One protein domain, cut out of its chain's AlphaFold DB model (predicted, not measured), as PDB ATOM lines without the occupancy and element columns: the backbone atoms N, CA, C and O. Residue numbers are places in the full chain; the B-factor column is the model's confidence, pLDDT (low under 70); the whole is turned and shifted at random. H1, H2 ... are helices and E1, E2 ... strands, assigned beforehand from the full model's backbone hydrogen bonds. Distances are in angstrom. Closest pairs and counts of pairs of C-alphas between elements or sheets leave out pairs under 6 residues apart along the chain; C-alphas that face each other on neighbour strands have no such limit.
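Overview. This is residues 379 to 505 of the 519 residues of an uncharacterized protein of Actinobacteria bacterium (UniProt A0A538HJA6). Picture one twisted sheet of six strands with helices H1, H3 and the short H2 over one face and no named helix over the other, while H4 sits by itself, away from the sheet, at one end of the longest axis. H1 and H3 run along the strands, H1 over E4 and E5 and H3 over E1. The printed part has 127 residues, with four named helices and six named strands in the order H1, H2, E1, H3, E2, E3, E4, E5, E6, H4. The sheet is mixed, in the order E2, E1, E3, E4, E5, E6, and the class is mixed, helices and strands. The whole is compact, with a radius of gyration of the C-alphas of 15.1 A, yet elongated in outline, spanning 48 by 29 by 29 A.

Along the chain. Find C-alpha 382 at (-58.119, 450.571, -11.000); from there H1 runs through residues 382 to 391, 14.6 A from first to last C-alpha. Next come H2, residues 398 to 401, and E1, residues 403 to 410, 21.6 A. At C-alpha 414, printed at (-45.636, 444.166, -7.064), begins H3, residues 414 to 427, the longest helix by residues, 20.1 A. E2 is short, residues 434 to 437. E3, residues 443 to 450, covers 23.1 A, E4, residues 453 to 461, 26.8 A, and E5, residues 466 to 473, 23.1 A. E6 takes residues 479 to 484, 17.5 A. H4, residues 490 to 499, is 14.1 A long and ends at C-alpha 499, (-67.713, 440.340, -12.855).

Arrangement. Start with the sheet, whose edge strands are E2 and E6. E1 and E2 are parallel at 20 degrees; look for N 435 and O 407, 2.9 A apart, within hydrogen-bond range. E1, H3 and E2 form a strand-helix-strand unit, two parallel neighbour strands with a helix between, and its crossover is right-handed. E1 and E3 are antiparallel at 171 degrees, with N 408 and O 445 at 2.8 A. From there E3, E4, E5 and E6 form a meander, each strand the antiparallel neighbour of the one before, in three hairpins. Check N 446 and O 457 at 2.8 A for E3 and E4, N 456 and O 472 at 2.8 A for E4 and E5, and N 469 and O 481 at 2.8 A for E5 and E6. H1 and H3, on the same face, make two layers with the sheet, helices on one face of it. H1 has a height of 7.8 A over the sheet and stands at 25 degrees to E5 on the local plane; its closest C-alphas to E4 are those of Phe 388 and Val 459, 5.8 A. H3, at a height of 9.3 A, stands at 8 degrees to E1 on the local plane, with the C-alphas of Val 409 and Arg 416 closest at 5.9 A. H1 and H3 are near each other. H2, on that face too, is over E3 at a height of 7.0 A, and its closest C-alphas to E3 are those of Phe 400 and Gly 448, 4.7 A. H4 is not on the sheet and is apart from H1, H2 and H3. In H1, H3 and H4 every O i to N i+4 pair is within hydrogen-bond range; H2 is too short for such a pair.

Size, cuts and confidence. The two C-alphas farthest apart are those of Gly 452 and Ala 491, 48.1 A. The printed part has no cut from residue 379 to residue 505, and no link is long. The mean pLDDT of the printed part of this model is 94.4, and no printed residue is under 70.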
ATOM      1  N   LEU A 379     -56.770 445.003  -9.883       94.69
ATOM      2  CA  LEU A 379     -58.127 445.490  -9.625       94.69
ATOM      3  C   LEU A 379     -58.158 446.563  -8.526       94.69
ATOM      4  O   LEU A 379     -58.913 447.537  -8.629       94.69
ATOM      5  N   ARG A 380     -57.325 446.444  -7.485       93.31
ATOM      6  CA  ARG A 380     -57.153 447.479  -6.451       93.31
ATOM      7  C   ARG A 380     -56.530 448.756  -7.020       93.31
ATOM      8  O   ARG A 380     -56.911 449.830  -6.559       93.31
ATOM      9  N   LEU A 381     -55.665 448.655  -8.034       95.62
ATOM     10  CA  LEU A 381     -55.049 449.782  -8.754       95.62
ATOM     11  C   LEU A 381     -55.980 450.483  -9.765       95.62
ATOM     12  O   LEU A 381     -55.612 451.520 -10.316       95.62
ATOM     13  N   THR A 382     -57.184 449.963 -10.033       95.06
ATOM     14  CA  THR A 382     -58.119 450.571 -11.000       95.06
ATOM     15  C   THR A 382     -58.437 452.056 -10.727       95.06
ATOM     16  O   THR A 382     -58.451 452.806 -11.703       95.06
ATOM     17  N   PRO A 383     -58.662 452.529  -9.479       95.31
ATOM     18  CA  PRO A 383     -58.923 453.947  -9.208       95.31
ATOM     19  C   PRO A 383     -57.750 454.861  -9.586       95.31
ATOM     20  O   PRO A 383     -57.970 455.833 -10.299       95.31
ATOM     21  N   TRP A 384     -56.510 454.503  -9.227       96.81
ATOM     22  CA  TRP A 384     -55.300 455.233  -9.637       96.81
ATOM     23  C   TRP A 384     -55.189 455.340 -11.156       96.81
ATOM     24  O   TRP A 384     -55.049 456.438 -11.694       96.81
ATOM     25  N   ARG A 385     -55.323 454.205 -11.860       97.25
ATOM     26  CA  ARG A 385     -55.252 454.163 -13.328       97.25
ATOM     27  C   ARG A 385     -56.320 455.047 -13.974       97.25
ATOM     28  O   ARG A 385     -56.013 455.798 -14.897       97.25
ATOM     29  N   ARG A 386     -57.562 454.979 -13.474       96.19
ATOM     30  CA  ARG A 386     -58.694 455.803 -13.934       96.19
ATOM     31  C   ARG A 386     -58.462 457.290 -13.684       96.19
ATOM     32  O   ARG A 386     -58.636 458.073 -14.608       96.19
ATOM     33  N   LEU A 387     -58.071 457.671 -12.471       96.81
ATOM     34  CA  LEU A 387     -57.946 459.073 -12.079       96.81
ATOM     35  C   LEU A 387     -56.781 459.762 -12.808       96.81
ATOM     36  O   LEU A 387     -56.960 460.852 -13.349       96.81
ATOM     37  N   PHE A 388     -55.635 459.080 -12.923       97.62
ATOM     38  CA  PHE A 388     -54.475 459.561 -13.680       97.62
ATOM     39  C   PHE A 388     -54.749 459.636 -15.186       97.62
ATOM     40  O   PHE A 388     -54.549 460.681 -15.801       97.62
ATOM     41  N   GLY A 389     -55.276 458.560 -15.785       96.69
ATOM     42  CA  GLY A 389     -55.664 458.560 -17.201       96.69
ATOM     43  C   GLY A 389     -56.729 459.616 -17.519       96.69
ATOM     44  O   GLY A 389     -56.701 460.212 -18.593       96.69
ATOM     45  N   GLY A 390     -57.610 459.896 -16.555       96.44
ATOM     46  CA  GLY A 390     -58.628 460.934 -16.636       96.44
ATOM     47  C   GLY A 390     -58.058 462.343 -16.803       96.44
ATOM     48  O   GLY A 390     -58.672 463.141 -17.508       96.44
ATOM     49  N   LEU A 391     -56.895 462.683 -16.216       96.69
ATOM     50  CA  LEU A 391     -56.249 464.002 -16.404       96.69
ATOM     51  C   LEU A 391     -56.163 464.355 -17.898       96.69
ATOM     52  O   LEU A 391     -56.636 465.406 -18.323       96.69
ATOM     53  N   PHE A 392     -55.706 463.400 -18.704       96.31
ATOM     54  CA  PHE A 392     -55.500 463.543 -20.144       96.31
ATOM     55  C   PHE A 392     -56.783 463.410 -20.987       96.31
ATOM     56  O   PHE A 392     -56.727 463.470 -22.216       96.31
ATOM     57  N   GLU A 393     -57.965 463.290 -20.375       93.75
ATOM     58  CA  GLU A 393     -59.223 463.515 -21.097       93.75
ATOM     59  C   GLU A 393     -59.347 464.978 -21.546       93.75
ATOM     60  O   GLU A 393     -59.856 465.217 -22.645       93.75
ATOM     61  N   ASP A 394     -58.793 465.932 -20.784       92.75
ATOM     62  CA  ASP A 394     -58.623 467.318 -21.234       92.75
ATOM     63  C   ASP A 394     -57.616 467.368 -22.392       92.75
ATOM     64  O   ASP A 394     -56.449 466.991 -22.262       92.75
ATOM     65  N   THR A 395     -58.073 467.835 -23.554       93.00
ATOM     66  CA  THR A 395     -57.267 467.893 -24.778       93.00
ATOM     67  C   THR A 395     -56.068 468.831 -24.671       93.00
ATOM     68  O   THR A 395     -55.113 468.633 -25.420       93.00
ATOM     69  N   ARG A 396     -56.068 469.792 -23.737       93.69
ATOM     70  CA  ARG A 396     -54.933 470.697 -23.475       93.69
ATOM     71  C   ARG A 396     -53.758 469.990 -22.804       93.69
ATOM     72  O   ARG A 396     -52.616 470.392 -23.002       93.69
ATOM     73  N   LEU A 397     -54.029 468.924 -22.047       95.56
ATOM     74  CA  LEU A 397     -53.016 468.183 -21.290       95.56
ATOM     75  C   LEU A 397     -52.394 467.029 -22.093       95.56
ATOM     76  O   LEU A 397     -51.286 466.597 -21.791       95.56
ATOM     77  N   ARG A 398     -53.064 466.546 -23.149       95.44
ATOM     78  CA  ARG A 398     -52.568 465.436 -23.991       95.44
ATOM     79  C   ARG A 398     -51.187 465.664 -24.623       95.44
ATOM     80  O   ARG A 398     -50.417 464.709 -24.591       95.44
ATOM     81  N   PRO A 399     -50.826 466.858 -25.139       96.44
ATOM     82  CA  PRO A 399     -49.515 467.078 -25.756       96.44
ATOM     83  C   PRO A 399     -48.324 466.812 -24.825       96.44
ATOM     84  O   PRO A 399     -47.252 466.447 -25.291       96.44
ATOM     85  N   PHE A 400     -48.502 466.923 -23.502       97.12
ATOM     86  CA  PHE A 400     -47.448 466.602 -22.532       97.12
ATOM     87  C   PHE A 400     -47.122 465.099 -22.470       97.12
ATOM     88  O   PHE A 400     -46.067 464.725 -21.961       97.12
ATOM     89  N   LEU A 401     -47.988 464.229 -23.007       96.56
ATOM     90  CA  LEU A 401     -47.689 462.807 -23.188       96.56
ATOM     91  C   LEU A 401     -46.805 462.541 -24.413       96.56
ATOM     92  O   LEU A 401     -46.238 461.453 -24.505       96.56
ATOM     93  N   ASP A 402     -46.664 463.473 -25.355       95.06
ATOM     94  CA  ASP A 402     -45.846 463.263 -26.557       95.06
ATOM     95  C   ASP A 402     -44.341 463.397 -26.251       95.06
ATOM     96  O   ASP A 402     -43.534 462.675 -26.834       95.06
ATOM     97  N   ASP A 403     -43.972 464.196 -25.245       96.44
ATOM     98  CA  ASP A 403     -42.596 464.387 -24.760       96.44
ATOM     99  C   ASP A 403     -42.507 464.200 -23.230       96.44
ATOM    100  O   ASP A 403     -42.394 465.154 -22.456       96.44
ATOM    101  N   VAL A 404     -42.599 462.940 -22.787       97.94
ATOM    102  CA  VAL A 404     -42.441 462.550 -21.376       97.94
ATOM    103  C   VAL A 404     -40.960 462.559 -21.004       97.94
ATOM    104  O   VAL A 404     -40.148 461.891 -21.644       97.94
ATOM    105  N   ARG A 405     -40.617 463.296 -19.946       97.75
ATOM    106  CA  ARG A 405     -39.245 463.496 -19.462       97.75
ATOM    107  C   ARG A 405     -38.880 462.593 -18.294       97.75
ATOM    108  O   ARG A 405     -37.738 462.156 -18.214       97.75
ATOM    109  N   SER A 406     -39.836 462.286 -17.424       98.12
ATOM    110  CA  SER A 406     -39.667 461.290 -16.366       98.12
ATOM    111  C   SER A 406     -41.012 460.798 -15.843       98.12
ATOM    112  O   SER A 406     -42.040 461.470 -15.958       98.12
ATOM    113  N   ILE A 407     -40.988 459.610 -15.250       98.44
ATOM    114  CA  ILE A 407     -42.067 459.028 -14.463       98.44
ATOM    115  C   ILE A 407     -41.457 458.513 -13.159       98.44
ATOM    116  O   ILE A 407     -40.406 457.875 -13.172       98.44
ATOM    117  N   ARG A 408     -42.125 458.750 -12.031       98.50
ATOM    118  CA  ARG A 408     -41.804 458.140 -10.737       98.50
ATOM    119  C   ARG A 408     -43.011 457.350 -10.257       98.50
ATOM    120  O   ARG A 408     -44.123 457.875 -10.259       98.50
ATOM    121  N   VAL A 409     -42.805 456.094  -9.870       98.31
ATOM    122  CA  VAL A 409     -43.863 455.214  -9.355       98.31
ATOM    123  C   VAL A 409     -43.466 454.705  -7.976       98.31
ATOM    124  O   VAL A 409     -42.541 453.903  -7.850       98.31
ATOM    125  N   ALA A 410     -44.195 455.126  -6.946       97.19
ATOM    126  CA  ALA A 410     -43.996 454.673  -5.573       97.19
ATOM    127  C   ALA A 410     -45.084 453.663  -5.186       97.19
ATOM    128  O   ALA A 410     -46.259 453.915  -5.428       97.19
ATOM    129  N   SER A 411     -44.719 452.519  -4.597       94.62
ATOM    130  CA  SER A 411     -45.647 451.621  -3.875       94.62
ATOM    131  C   SER A 411     -44.872 450.524  -3.131       94.62
ATOM    132  O   SER A 411     -43.672 450.343  -3.346       94.62
ATOM    133  N   ARG A 412     -45.560 449.725  -2.304       88.25
ATOM    134  CA  ARG A 412     -45.043 448.450  -1.779       88.25
ATOM    135  C   ARG A 412     -45.194 447.327  -2.814       88.25
ATOM    136  O   ARG A 412     -46.231 447.221  -3.475       88.25
ATOM    137  N   GLY A 413     -44.193 446.449  -2.892       88.94
ATOM    138  CA  GLY A 413     -44.255 445.174  -3.618       88.94
ATOM    139  C   GLY A 413     -44.588 445.291  -5.112       88.94
ATOM    140  O   GLY A 413     -44.172 446.226  -5.789       88.94
ATOM    141  N   ILE A 414     -45.347 444.321  -5.628       92.44
ATOM    142  CA  ILE A 414     -45.636 444.166  -7.064       92.44
ATOM    143  C   ILE A 414     -46.469 445.317  -7.663       92.44
ATOM    144  O   ILE A 414     -46.401 445.574  -8.861       92.44
ATOM    145  N   ALA A 415     -47.208 446.067  -6.838       94.31
ATOM    146  CA  ALA A 415     -48.087 447.143  -7.295       94.31
ATOM    147  C   ALA A 415     -47.337 448.269  -8.035       94.31
ATOM    148  O   ALA A 415     -47.859 448.796  -9.018       94.31
ATOM    149  N   ARG A 416     -46.098 448.599  -7.623       95.00
ATOM    150  CA  ARG A 416     -45.261 449.581  -8.347       95.00
ATOM    151  C   ARG A 416     -44.843 449.063  -9.723       95.00
ATOM    152  O   ARG A 416     -44.830 449.822 -10.682       95.00
ATOM    153  N   LEU A 417     -44.564 447.762  -9.824       95.62
ATOM    154  CA  LEU A 417     -44.122 447.106 -11.056       95.62
ATOM    155  C   LEU A 417     -45.268 447.048 -12.075       95.62
ATOM    156  O   LEU A 417     -45.072 447.410 -13.230       95.62
ATOM    157  N   LEU A 418     -46.484 446.710 -11.630       96.62
ATOM    158  CA  LEU A 418     -47.684 446.732 -12.475       96.62
ATOM    159  C   LEU A 418     -48.060 448.150 -12.943       96.62
ATOM    160  O   LEU A 418     -48.484 448.319 -14.085       96.62
ATOM    161  N   LEU A 419     -47.907 449.180 -12.100       97.56
ATOM    162  CA  LEU A 419     -48.120 450.573 -12.521       97.56
ATOM    163  C   LEU A 419     -47.054 451.052 -13.516       97.56
ATOM    164  O   LEU A 419     -47.400 451.716 -14.491       97.56
ATOM    165  N   ALA A 420     -45.787 450.699 -13.304       97.06
ATOM    166  CA  ALA A 420     -44.701 451.035 -14.219       97.06
ATOM    167  C   ALA A 420     -44.868 450.351 -15.581       97.06
ATOM    168  O   ALA A 420     -44.871 451.042 -16.598       97.06
ATOM    169  N   GLY A 421     -45.124 449.038 -15.595       97.06
ATOM    170  CA  GLY A 421     -45.424 448.274 -16.810       97.06
ATOM    171  C   GLY A 421     -46.683 448.762 -17.537       97.06
ATOM    172  O   GLY A 421     -46.751 448.747 -18.766       97.06
ATOM    173  N   TRP A 422     -47.684 449.261 -16.805       98.12
ATOM    174  CA  TRP A 422     -48.840 449.934 -17.400       98.12
ATOM    175  C   TRP A 422     -48.454 451.261 -18.067       98.12
ATOM    176  O   TRP A 422     -48.834 451.499 -19.211       98.12
ATOM    177  N   LEU A 423     -47.687 452.127 -17.403       97.94
ATOM    178  CA  LEU A 423     -47.307 453.426 -17.969       97.94
ATOM    179  C   LEU A 423     -46.388 453.281 -19.189       97.94
ATOM    180  O   LEU A 423     -46.651 453.916 -20.212       97.94
ATOM    181  N   THR A 424     -45.372 452.411 -19.133       97.50
ATOM    182  CA  THR A 424     -44.470 452.141 -20.268       97.50
ATOM    183  C   THR A 424     -45.228 451.628 -21.486       97.50
ATOM    184  O   THR A 424     -45.102 452.202 -22.567       97.50
ATOM    185  N   THR A 425     -46.067 450.598 -21.326       97.06
ATOM    186  CA  THR A 425     -46.805 449.989 -22.448       97.06
ATOM    187  C   THR A 425     -47.870 450.907 -23.033       97.06
ATOM    188  O   THR A 425     -48.089 450.904 -24.243       97.06
ATOM    189  N   ARG A 426     -48.535 451.728 -22.210       95.81
ATOM    190  CA  ARG A 426     -49.595 452.634 -22.683       95.81
ATOM    191  C   ARG A 426     -49.082 453.913 -23.333       95.81
ATOM    192  O   ARG A 426     -49.783 454.472 -24.181       95.81
ATOM    193  N   LEU A 427     -47.885 454.359 -22.964       95.69
ATOM    194  CA  LEU A 427     -47.251 455.556 -23.518       95.69
ATOM    195  C   LEU A 427     -46.154 455.234 -24.552       95.69
ATOM    196  O   LEU A 427     -45.698 456.138 -25.250       95.69
ATOM    197  N   GLY A 428     -45.760 453.964 -24.698       95.19
ATOM    198  CA  GLY A 428     -44.687 453.541 -25.602       95.19
ATOM    199  C   GLY A 428     -43.347 454.160 -25.205       95.19
ATOM    200  O   GLY A 428     -42.709 454.818 -26.024       95.19
ATOM    201  N   LEU A 429     -42.984 454.036 -23.925       94.19
ATOM    202  CA  LEU A 429     -41.799 454.662 -23.330       94.19
ATOM    203  C   LEU A 429     -40.710 453.636 -23.023       94.19
ATOM    204  O   LEU A 429     -41.006 452.502 -22.649       94.19
ATOM    205  N   ASP A 430     -39.456 454.079 -23.101       93.75
ATOM    206  CA  ASP A 430     -38.325 453.340 -22.543       93.75
ATOM    207  C   ASP A 430     -38.461 453.255 -21.012       93.75
ATOM    208  O   ASP A 430     -38.791 454.244 -20.347       93.75
ATOM    209  N   ARG A 431     -38.173 452.080 -20.441       94.06
ATOM    210  CA  ARG A 431     -38.146 451.861 -18.988       94.06
ATOM    211  C   ARG A 431     -37.178 452.793 -18.257       94.06
ATOM    212  O   ARG A 431     -37.411 453.086 -17.092       94.06
ATOM    213  N   ALA A 432     -36.130 453.282 -18.924       94.81
ATOM    214  CA  ALA A 432     -35.156 454.215 -18.358       94.81
ATOM    215  C   ALA A 432     -35.773 455.564 -17.944       94.81
ATOM    216  O   ALA A 432     -35.193 456.272 -17.125       94.81
ATOM    217  N   LEU A 433     -36.958 455.910 -18.464       96.31
ATOM    218  CA  LEU A 433     -37.719 457.087 -18.035       96.31
ATOM    219  C   LEU A 433     -38.512 456.858 -16.736       96.31
ATOM    220  O   LEU A 433     -39.078 457.816 -16.213       96.31
ATOM    221  N   VAL A 434     -38.591 455.622 -16.227       97.94
ATOM    222  CA  VAL A 434     -39.431 455.247 -15.082       97.94
ATOM    223  C   VAL A 434     -38.574 454.863 -13.874       97.94
ATOM    224  O   VAL A 434     -38.001 453.777 -13.817       97.94
ATOM    225  N   ALA A 435     -38.536 455.741 -12.874       97.44
ATOM    226  CA  ALA A 435     -37.956 455.450 -11.568       97.44
ATOM    227  C   ALA A 435     -38.976 454.747 -10.654       97.44
ATOM    228  O   ALA A 435     -40.174 455.050 -10.679       97.44
ATOM    229  N   LEU A 436     -38.489 453.812  -9.835       96.56
ATOM    230  CA  LEU A 436     -39.297 453.025  -8.907       96.56
ATOM    231  C   LEU A 436     -38.923 453.328  -7.462       96.56
ATOM    232  O   LEU A 436     -37.860 452.931  -6.990       96.56
ATOM    233  N   ASP A 437     -39.854 453.942  -6.749       95.62
ATOM    234  CA  ASP A 437     -39.702 454.283  -5.345       95.62
ATOM    235  C   ASP A 437     -40.411 453.246  -4.452       95.62
ATOM    236  O   ASP A 437     -41.314 452.504  -4.866       95.62
ATOM    237  N   THR A 438     -40.007 453.176  -3.185       93.12
ATOM    238  CA  THR A 438     -40.757 452.438  -2.161       93.12
ATOM    239  C   THR A 438     -41.669 453.422  -1.441       93.12
ATOM    240  O   THR A 438     -41.192 454.391  -0.860       93.12
ATOM    241  N   GLY A 439     -42.977 453.169  -1.462       91.75
ATOM    242  CA  GLY A 439     -43.977 454.007  -0.798       91.75
ATOM    243  C   GLY A 439     -45.047 453.161  -0.121       91.75
ATOM    244  O   GLY A 439     -45.316 452.043  -0.552       91.75
ATOM    245  N   GLU A 440     -45.658 453.675   0.944       90.25
ATOM    246  CA  GLU A 440     -46.741 453.008   1.683       90.25
ATOM    247  C   GLU A 440     -47.959 452.712   0.794       90.25
ATOM    248  O   GLU A 440     -48.573 451.641   0.882       90.25
ATOM    249  N   HIS A 441     -48.296 453.652  -0.084       92.75
ATOM    250  CA  HIS A 441     -49.429 453.582  -0.997       92.75
ATOM    251  C   HIS A 441     -48.965 453.788  -2.440       92.75
ATOM    252  O   HIS A 441     -47.904 454.383  -2.649       92.75
ATOM    253  N   PRO A 442     -49.737 453.319  -3.436       95.81
ATOM    254  CA  PRO A 442     -49.450 453.630  -4.823       95.81
ATOM    255  C   PRO A 442     -49.496 455.144  -5.058       95.81
ATOM    256  O   PRO A 442     -50.457 455.812  -4.669       95.81
ATOM    257  N   ALA A 443     -48.476 455.669  -5.722       97.75
ATOM    258  CA  ALA A 443     -48.437 457.023  -6.249       97.75
ATOM    259  C   ALA A 443     -47.700 457.034  -7.594       97.75
ATOM    260  O   ALA A 443     -46.817 456.208  -7.839       97.75
ATOM    261  N   VAL A 444     -48.080 457.963  -8.466       98.50
ATOM    262  CA  VAL A 444     -47.431 458.205  -9.759       98.50
ATOM    263  C   VAL A 444     -47.202 459.699  -9.907       98.50
ATOM    264  O   VAL A 444     -48.128 460.481  -9.712       98.50
ATOM    265  N   GLU A 445     -46.002 460.079 -10.323       98.56
ATOM    266  CA  GLU A 445     -45.703 461.391 -10.891       98.56
ATOM    267  C   GLU A 445     -45.204 461.204 -12.325       98.56
ATOM    268  O   GLU A 445     -44.395 460.318 -12.589       98.56
ATOM    269  N   LEU A 446     -45.663 462.043 -13.248       98.62
ATOM    270  CA  LEU A 446     -45.149 462.157 -14.608       98.62
ATOM    271  C   LEU A 446     -44.786 463.615 -14.868       98.62
ATOM    272  O   LEU A 446     -45.584 464.512 -14.591       98.62
ATOM    273  N   VAL A 447     -43.607 463.845 -15.441       98.50
ATOM    274  CA  VAL A 447     -43.194 465.149 -15.965       98.50
ATOM    275  C   VAL A 447     -43.108 465.049 -17.481       98.50
ATOM    276  O   VAL A 447     -42.432 464.172 -18.017       98.50
ATOM    277  N   GLY A 448     -43.800 465.946 -18.176       97.75
ATOM    278  CA  GLY A 448     -43.794 466.040 -19.634       97.75
ATOM    279  C   GLY A 448     -43.623 467.478 -20.101       97.75
ATOM    280  O   GLY A 448     -43.727 468.415 -19.306       97.75
ATOM    281  N   ARG A 449     -43.371 467.674 -21.396       97.44
ATOM    282  CA  ARG A 449     -43.242 469.008 -21.997       97.44
ATOM    283  C   ARG A 449     -44.130 469.174 -23.224       97.44
ATOM    284  O   ARG A 449     -44.349 468.238 -23.982       97.44
ATOM    285  N   ALA A 450     -44.640 470.386 -23.418       96.75
ATOM    286  CA  ALA A 450     -45.415 470.765 -24.592       96.75
ATOM    287  C   ALA A 450     -45.322 472.274 -24.840       96.75
ATOM    288  O   ALA A 450     -45.443 473.070 -23.909       96.75
ATOM    289  N   ALA A 451     -45.128 472.677 -26.101       93.62
ATOM    290  CA  ALA A 451     -45.035 474.084 -26.514       93.62
ATOM    291  C   ALA A 451     -44.071 474.926 -25.639       93.62
ATOM    292  O   ALA A 451     -44.409 476.022 -25.200       93.62
ATOM    293  N   GLY A 452     -42.887 474.380 -25.333       92.81
ATOM    294  CA  GLY A 452     -41.864 475.036 -24.504       92.81
ATOM    295  C   GLY A 452     -42.146 475.062 -22.994       92.81
ATOM    296  O   GLY A 452     -41.303 475.535 -22.238       92.81
ATOM    297  N   ARG A 453     -43.290 474.539 -22.540       95.06
ATOM    298  CA  ARG A 453     -43.696 474.507 -21.128       95.06
ATOM    299  C   ARG A 453     -43.534 473.111 -20.544       95.06
ATOM    300  O   ARG A 453     -43.669 472.117 -21.255       95.06
ATOM    301  N   GLU A 454     -43.290 473.045 -19.241       96.62
ATOM    302  CA  GLU A 454     -43.264 471.802 -18.471       96.62
ATOM    303  C   GLU A 454     -44.584 471.613 -17.712       96.62
ATOM    304  O   GLU A 454     -45.198 472.586 -17.260       96.62
ATOM    305  N   GLY A 455     -45.029 470.361 -17.621       97.94
ATOM    306  CA  GLY A 455     -46.229 469.949 -16.904       97.94
ATOM    307  C   GLY A 455     -45.932 468.770 -15.983       97.94
ATOM    308  O   GLY A 455     -45.354 467.774 -16.426       97.94
ATOM    309  N   ARG A 456     -46.341 468.881 -14.717       98.50
ATOM    310  CA  ARG A 456     -46.288 467.819 -13.705       98.50
ATOM    311  C   ARG A 456     -47.688 467.251 -13.501       98.50
ATOM    312  O   ARG A 456     -48.644 467.995 -13.303       98.50
ATOM    313  N   PHE A 457     -47.797 465.930 -13.526       98.62
ATOM    314  CA  PHE A 457     -49.052 465.199 -13.394       98.62
ATOM    315  C   PHE A 457     -48.903 464.165 -12.287       98.62
ATOM    316  O   PHE A 457     -48.038 463.296 -12.384       98.62
ATOM    317  N   THR A 458     -49.726 464.241 -11.247       98.50
ATOM    318  CA  THR A 458     -49.659 463.321 -10.104       98.50
ATOM    319  C   THR A 458     -50.950 462.531  -9.931       98.50
ATOM    320  O   THR A 458     -52.033 462.994 -10.289       98.50
ATOM    321  N   VAL A 459     -50.843 461.332  -9.355       98.31
ATOM    322  CA  VAL A 459     -51.925 460.699  -8.595       98.31
ATOM    323  C   VAL A 459     -51.353 460.091  -7.320       98.31
ATOM    324  O   VAL A 459     -50.362 459.365  -7.364       98.31
ATOM    325  N   GLU A 460     -51.986 460.364  -6.188       96.50
ATOM    326  CA  GLU A 460     -51.576 459.880  -4.869       96.50
ATOM    327  C   GLU A 460     -52.793 459.676  -3.956       96.50
ATOM    328  O   GLU A 460     -53.917 460.059  -4.292       96.50
ATOM    329  N   ARG A 461     -52.575 459.036  -2.804       94.62
ATOM    330  CA  ARG A 461     -53.594 458.861  -1.763       94.62
ATOM    331  C   ARG A 461     -53.414 459.947  -0.705       94.62
ATOM    332  O   ARG A 461     -52.382 459.974  -0.045       94.62
ATOM    333  N   THR A 462     -54.413 460.811  -0.555       88.38
ATOM    334  CA  THR A 462     -54.405 461.977   0.349       88.38
ATOM    335  C   THR A 462     -55.104 461.727   1.683       88.38
ATOM    336  O   THR A 462     -54.968 462.530   2.602       88.38
ATOM    337  N   GLY A 463     -55.813 460.604   1.818       82.88
ATOM    338  CA  GLY A 463     -56.445 460.174   3.065       82.88
ATOM    339  C   GLY A 463     -56.908 458.717   3.019       82.88
ATOM    340  O   GLY A 463     -56.630 457.982   2.067       82.88
ATOM    341  N   ASP A 464     -57.653 458.285   4.036       82.31
ATOM    342  CA  ASP A 464     -57.998 456.868   4.213       82.31
ATOM    343  C   ASP A 464     -58.822 456.264   3.072       82.31
ATOM    344  O   ASP A 464     -58.616 455.100   2.744       82.31
ATOM    345  N   GLN A 465     -59.694 457.019   2.408       87.31
ATOM    346  CA  GLN A 465     -60.380 456.542   1.196       87.31
ATOM    347  C   GLN A 465     -60.254 457.516   0.019       87.31
ATOM    348  O   GLN A 465     -60.913 457.337  -0.998       87.31
ATOM    349  N   GLU A 466     -59.384 458.524   0.114       94.50
ATOM    350  CA  GLU A 466     -59.294 459.591  -0.883       94.50
ATOM    351  C   GLU A 466     -58.058 459.446  -1.780       94.50
ATOM    352  O   GLU A 466     -56.924 459.392  -1.296       94.50
ATOM    353  N   LEU A 467     -58.276 459.430  -3.098       96.56
ATOM    354  CA  LEU A 467     -57.239 459.696  -4.092       96.56
ATOM    355  C   LEU A 467     -57.377 461.101  -4.652       96.56
ATOM    356  O   LEU A 467     -58.469 461.502  -5.054       96.56
ATOM    357  N   ARG A 468     -56.243 461.776  -4.816       97.62
ATOM    358  CA  ARG A 468     -56.125 463.048  -5.523       97.62
ATOM    359  C   ARG A 468     -55.239 462.859  -6.743       97.62
ATOM    360  O   ARG A 468     -54.204 462.204  -6.672       97.62
ATOM    361  N   ALA A 469     -55.638 463.454  -7.856       98.06
ATOM    362  CA  ALA A 469     -54.773 463.663  -9.004       98.06
ATOM    363  C   ALA A 469     -54.733 465.147  -9.347       98.06
ATOM    364  O   ALA A 469     -55.769 465.818  -9.319       98.06
ATOM    365  N   ALA A 470     -53.549 465.640  -9.689       98.06
ATOM    366  CA  ALA A 470     -53.331 467.031 -10.054       98.06
ATOM    367  C   ALA A 470     -52.566 467.135 -11.375       98.06
ATOM    368  O   ALA A 470     -51.735 466.285 -11.698       98.06
ATOM    369  N   ALA A 471     -52.844 468.196 -12.125       98.25
ATOM    370  CA  ALA A 471     -52.032 468.651 -13.242       98.25
ATOM    371  C   ALA A 471     -51.593 470.095 -12.976       98.25
ATOM    372  O   ALA A 471     -52.425 470.986 -12.785       98.25
ATOM    373  N   GLU A 472     -50.283 470.308 -12.970       97.62
ATOM    374  CA  GLU A 472     -49.628 471.596 -12.772       97.62
ATOM    375  C   GLU A 472     -48.818 471.925 -14.023       97.62
ATOM    376  O   GLU A 472     -47.825 471.265 -14.321       97.62
ATOM    377  N   VAL A 473     -49.254 472.934 -14.774       96.00
ATOM    378  CA  VAL A 473     -48.586 473.406 -15.994       96.00
ATOM    379  C   VAL A 473     -48.196 474.862 -15.788       96.00
ATOM    380  O   VAL A 473     -49.010 475.666 -15.332       96.00
ATOM    381  N   ALA A 474     -46.960 475.218 -16.140       88.88
ATOM    382  CA  ALA A 474     -46.474 476.587 -15.994       88.88
ATOM    383  C   ALA A 474     -47.387 477.596 -16.727       88.88
ATOM    384  O   ALA A 474     -47.588 477.511 -17.944       88.88
ATOM    385  N   GLY A 475     -47.934 478.555 -15.972       84.50
ATOM    386  CA  GLY A 475     -48.847 479.586 -16.476       84.50
ATOM    387  C   GLY A 475     -50.318 479.167 -16.615       84.50
ATOM    388  O   GLY A 475     -51.111 479.966 -17.104       84.50
ATOM    389  N   GLU A 476     -50.707 477.959 -16.193       89.38
ATOM    390  CA  GLU A 476     -52.112 477.525 -16.147       89.38
ATOM    391  C   GLU A 476     -52.589 477.312 -14.702       89.38
ATOM    392  O   GLU A 476     -51.799 477.074 -13.788       89.38
ATOM    393  N   ALA A 477     -53.903 477.395 -14.480       89.56
ATOM    394  CA  ALA A 477     -54.491 477.062 -13.187       89.56
ATOM    395  C   ALA A 477     -54.348 475.555 -12.913       89.56
ATOM    396  O   ALA A 477     -54.658 474.740 -13.782       89.56
ATOM    397  N   ARG A 478     -53.927 475.188 -11.694       94.25
ATOM    398  CA  ARG A 478     -53.819 473.789 -11.253       94.25
ATOM    399  C   ARG A 478     -55.172 473.087 -11.406       94.25
ATOM    400  O   ARG A 478     -56.167 473.512 -10.822       94.25
ATOM    401  N   ILE A 479     -55.200 472.011 -12.189       94.56
ATOM    402  CA  ILE A 479     -56.392 471.178 -12.383       94.56
ATOM    403  C   ILE A 479     -56.322 470.036 -11.383       94.56
ATOM    404  O   ILE A 479     -55.315 469.336 -11.323       94.56
ATOM    405  N   GLU A 480     -57.395 469.812 -10.631       95.62
ATOM    406  CA  GLU A 480     -57.452 468.756  -9.621       95.62
ATOM    407  C   GLU A 480     -58.689 467.886  -9.777       95.62
ATOM    408  O   GLU A 480     -59.763 468.351 -10.168       95.62
ATOM    409  N   ARG A 481     -58.533 466.603  -9.450       95.19
ATOM    410  CA  ARG A 481     -59.629 465.643  -9.354       95.19
ATOM    411  C   ARG A 481     -59.440 464.763  -8.136       95.19
ATOM    412  O   ARG A 481     -58.327 464.344  -7.835       95.19
ATOM    413  N   VAL A 482     -60.552 464.459  -7.482       94.75
ATOM    414  CA  VAL A 482     -60.611 463.585  -6.315       94.75
ATOM    415  C   VAL A 482     -61.490 462.382  -6.647       94.75
ATOM    416  O   VAL A 482     -62.479 462.520  -7.369       94.75
ATOM    417  N   ALA A 483     -61.126 461.204  -6.148       93.81
ATOM    418  CA  ALA A 483     -61.947 460.003  -6.223       93.81
ATOM    419  C   ALA A 483     -61.919 459.233  -4.903       93.81
ATOM    420  O   ALA A 483     -60.864 459.060  -4.298       93.81
ATOM    421  N   ASP A 484     -63.084 458.722  -4.514       91.88
ATOM    422  CA  ASP A 484     -63.218 457.786  -3.404       91.88
ATOM    423  C   ASP A 484     -62.749 456.380  -3.828       91.88
ATOM    424  O   ASP A 484     -62.976 455.933  -4.962       91.88
ATOM    425  N   LEU A 485     -62.052 455.690  -2.930       88.75
ATOM    426  CA  LEU A 485     -61.486 454.361  -3.144       88.75
ATOM    427  C   LEU A 485     -62.523 453.228  -3.059       88.75
ATOM    428  O   LEU A 485     -62.237 452.133  -3.566       88.75
ATOM    429  N   GLY A 486     -63.700 453.498  -2.491       88.00
ATOM    430  CA  GLY A 486     -64.809 452.571  -2.289       88.00
ATOM    431  C   GLY A 486     -64.502 451.462  -1.285       88.00
ATOM    432  O   GLY A 486     -63.461 451.459  -0.628       88.00
ATOM    433  N   ASP A 487     -65.387 450.466  -1.204       88.25
ATOM    434  CA  ASP A 487     -65.117 449.280  -0.391       88.25
ATOM    435  C   ASP A 487     -63.871 448.530  -0.900       88.25
ATOM    436  O   ASP A 487     -63.757 448.164  -2.078       88.25
ATOM    437  N   ARG A 488     -62.931 448.309   0.024       88.38
ATOM    438  CA  ARG A 488     -61.629 447.659  -0.182       88.38
ATOM    439  C   ARG A 488     -61.585 446.228   0.346       88.38
ATOM    440  O   ARG A 488     -60.522 445.609   0.250       88.38
ATOM    441  N   SER A 489     -62.699 445.726   0.881       91.69
ATOM    442  CA  SER A 489     -62.844 444.360   1.373       91.69
ATOM    443  C   SER A 489     -62.447 443.326   0.317       91.69
ATOM    444  O   SER A 489     -62.540 443.543  -0.900       91.69
ATOM    445  N   THR A 490     -62.013 442.158   0.786       93.06
ATOM    446  CA  THR A 490     -61.705 441.029  -0.094       93.06
ATOM    447  C   THR A 490     -62.957 440.554  -0.840       93.06
ATOM    448  O   THR A 490     -62.841 440.192  -2.005       93.06
ATOM    449  N   ALA A 491     -64.149 440.661  -0.238       93.19
ATOM    450  CA  ALA A 491     -65.425 440.328  -0.877       93.19
ATOM    451  C   ALA A 491     -65.771 441.279  -2.041       93.19
ATOM    452  O   ALA A 491     -66.072 440.813  -3.138       93.19
ATOM    453  N   SER A 492     -65.634 442.601  -1.863       91.56
ATOM    454  CA  SER A 492     -65.793 443.594  -2.946       91.56
ATOM    455  C   SER A 492     -64.777 443.379  -4.070       91.56
ATOM    456  O   SER A 492     -65.129 443.388  -5.254       91.56
ATOM    457  N   MET A 493     -63.511 443.126  -3.720       93.19
ATOM    458  CA  MET A 493     -62.466 442.799  -4.694       93.19
ATOM    459  C   MET A 493     -62.827 441.537  -5.491       93.19
ATOM    460  O   MET A 493     -62.779 441.566  -6.721       93.19
ATOM    461  N   LEU A 494     -63.231 440.466  -4.806       94.69
ATOM    462  CA  LEU A 494     -63.575 439.182  -5.406       94.69
ATOM    463  C   LEU A 494     -64.826 439.287  -6.284       94.69
ATOM    464  O   LEU A 494     -64.791 438.832  -7.418       94.69
ATOM    465  N   GLY A 495     -65.879 439.983  -5.850       93.12
ATOM    466  CA  GLY A 495     -67.055 440.257  -6.685       93.12
ATOM    467  C   GLY A 495     -66.719 441.049  -7.956       93.12
ATOM    468  O   GLY A 495     -67.149 440.706  -9.062       93.12
ATOM    469  N   ARG A 496     -65.850 442.064  -7.843       91.88
ATOM    470  CA  ARG A 496     -65.310 442.781  -9.012       91.88
ATOM    471  C   ARG A 496     -64.491 441.875  -9.931       91.88
ATOM    472  O   ARG A 496     -64.564 442.055 -11.145       91.88
ATOM    473  N   ALA A 497     -63.719 440.941  -9.376       93.06
ATOM    474  CA  ALA A 497     -63.001 439.943 -10.156       93.06
ATOM    475  C   ALA A 497     -63.991 439.017 -10.871       93.06
ATOM    476  O   ALA A 497     -63.914 438.883 -12.086       93.06
ATOM    477  N   LEU A 498     -64.983 438.465 -10.171       91.62
ATOM    478  CA  LEU A 498     -66.004 437.583 -10.739       91.62
ATOM    479  C   LEU A 498     -66.783 438.243 -11.886       91.62
ATOM    480  O   LEU A 498     -67.001 437.597 -12.906       91.62
ATOM    481  N   THR A 499     -67.072 439.544 -11.787       88.94
ATOM    482  CA  THR A 499     -67.713 440.340 -12.855       88.94
ATOM    483  C   THR A 499     -66.824 440.552 -14.098       88.94
ATOM    484  O   THR A 499     -67.331 440.879 -15.172       88.94
ATOM    485  N   ALA A 500     -65.498 440.398 -13.997       81.00
ATOM    486  CA  ALA A 500     -64.603 440.514 -15.149       81.00
ATOM    487  C   ALA A 500     -64.725 439.282 -16.066       81.00
ATOM    488  O   ALA A 500     -64.614 438.146 -15.610       81.00
ATOM    489  N   ILE A 501     -64.937 439.516 -17.364       77.69
ATOM    490  CA  ILE A 501     -65.123 438.469 -18.378       77.69
ATOM    491  C   ILE A 501     -63.862 438.374 -19.241       77.69
ATOM    492  O   ILE A 501     -63.434 439.372 -19.820       77.69
ATOM    493  N   GLY A 502     -63.316 437.162 -19.370       86.75
ATOM    494  CA  GLY A 502     -62.182 436.865 -20.249       86.75
ATOM    495  C   GLY A 502     -60.834 437.406 -19.758       86.75
ATOM    496  O   GLY A 502     -60.612 437.598 -18.562       86.75
ATOM    497  N   ARG A 503     -59.918 437.604 -20.710       93.19
ATOM    498  CA  ARG A 503     -58.544 438.085 -20.495       93.19
ATOM    499  C   ARG A 503     -58.506 439.616 -20.415       93.19
ATOM    500  O   ARG A 503     -59.149 440.295 -21.214       93.19
ATOM    501  N   ASP A 504     -57.738 440.174 -19.475       94.31
ATOM    502  CA  ASP A 504     -57.444 441.616 -19.437       94.31
ATOM    503  C   ASP A 504     -56.118 441.870 -20.162       94.31
ATOM    504  O   ASP A 504     -55.048 441.853 -19.558       94.31
ATOM    505  N   GLU A 505     -56.184 442.155 -21.463       94.62
ATOM    506  CA  GLU A 505     -54.999 442.499 -22.263       94.62
ATOM    507  C   GLU A 505     -54.173 443.638 -21.639       94.62
ATOM    508  O   GLU A 505     -52.959 443.693 -21.815       94.62
TER     509      GLU A 505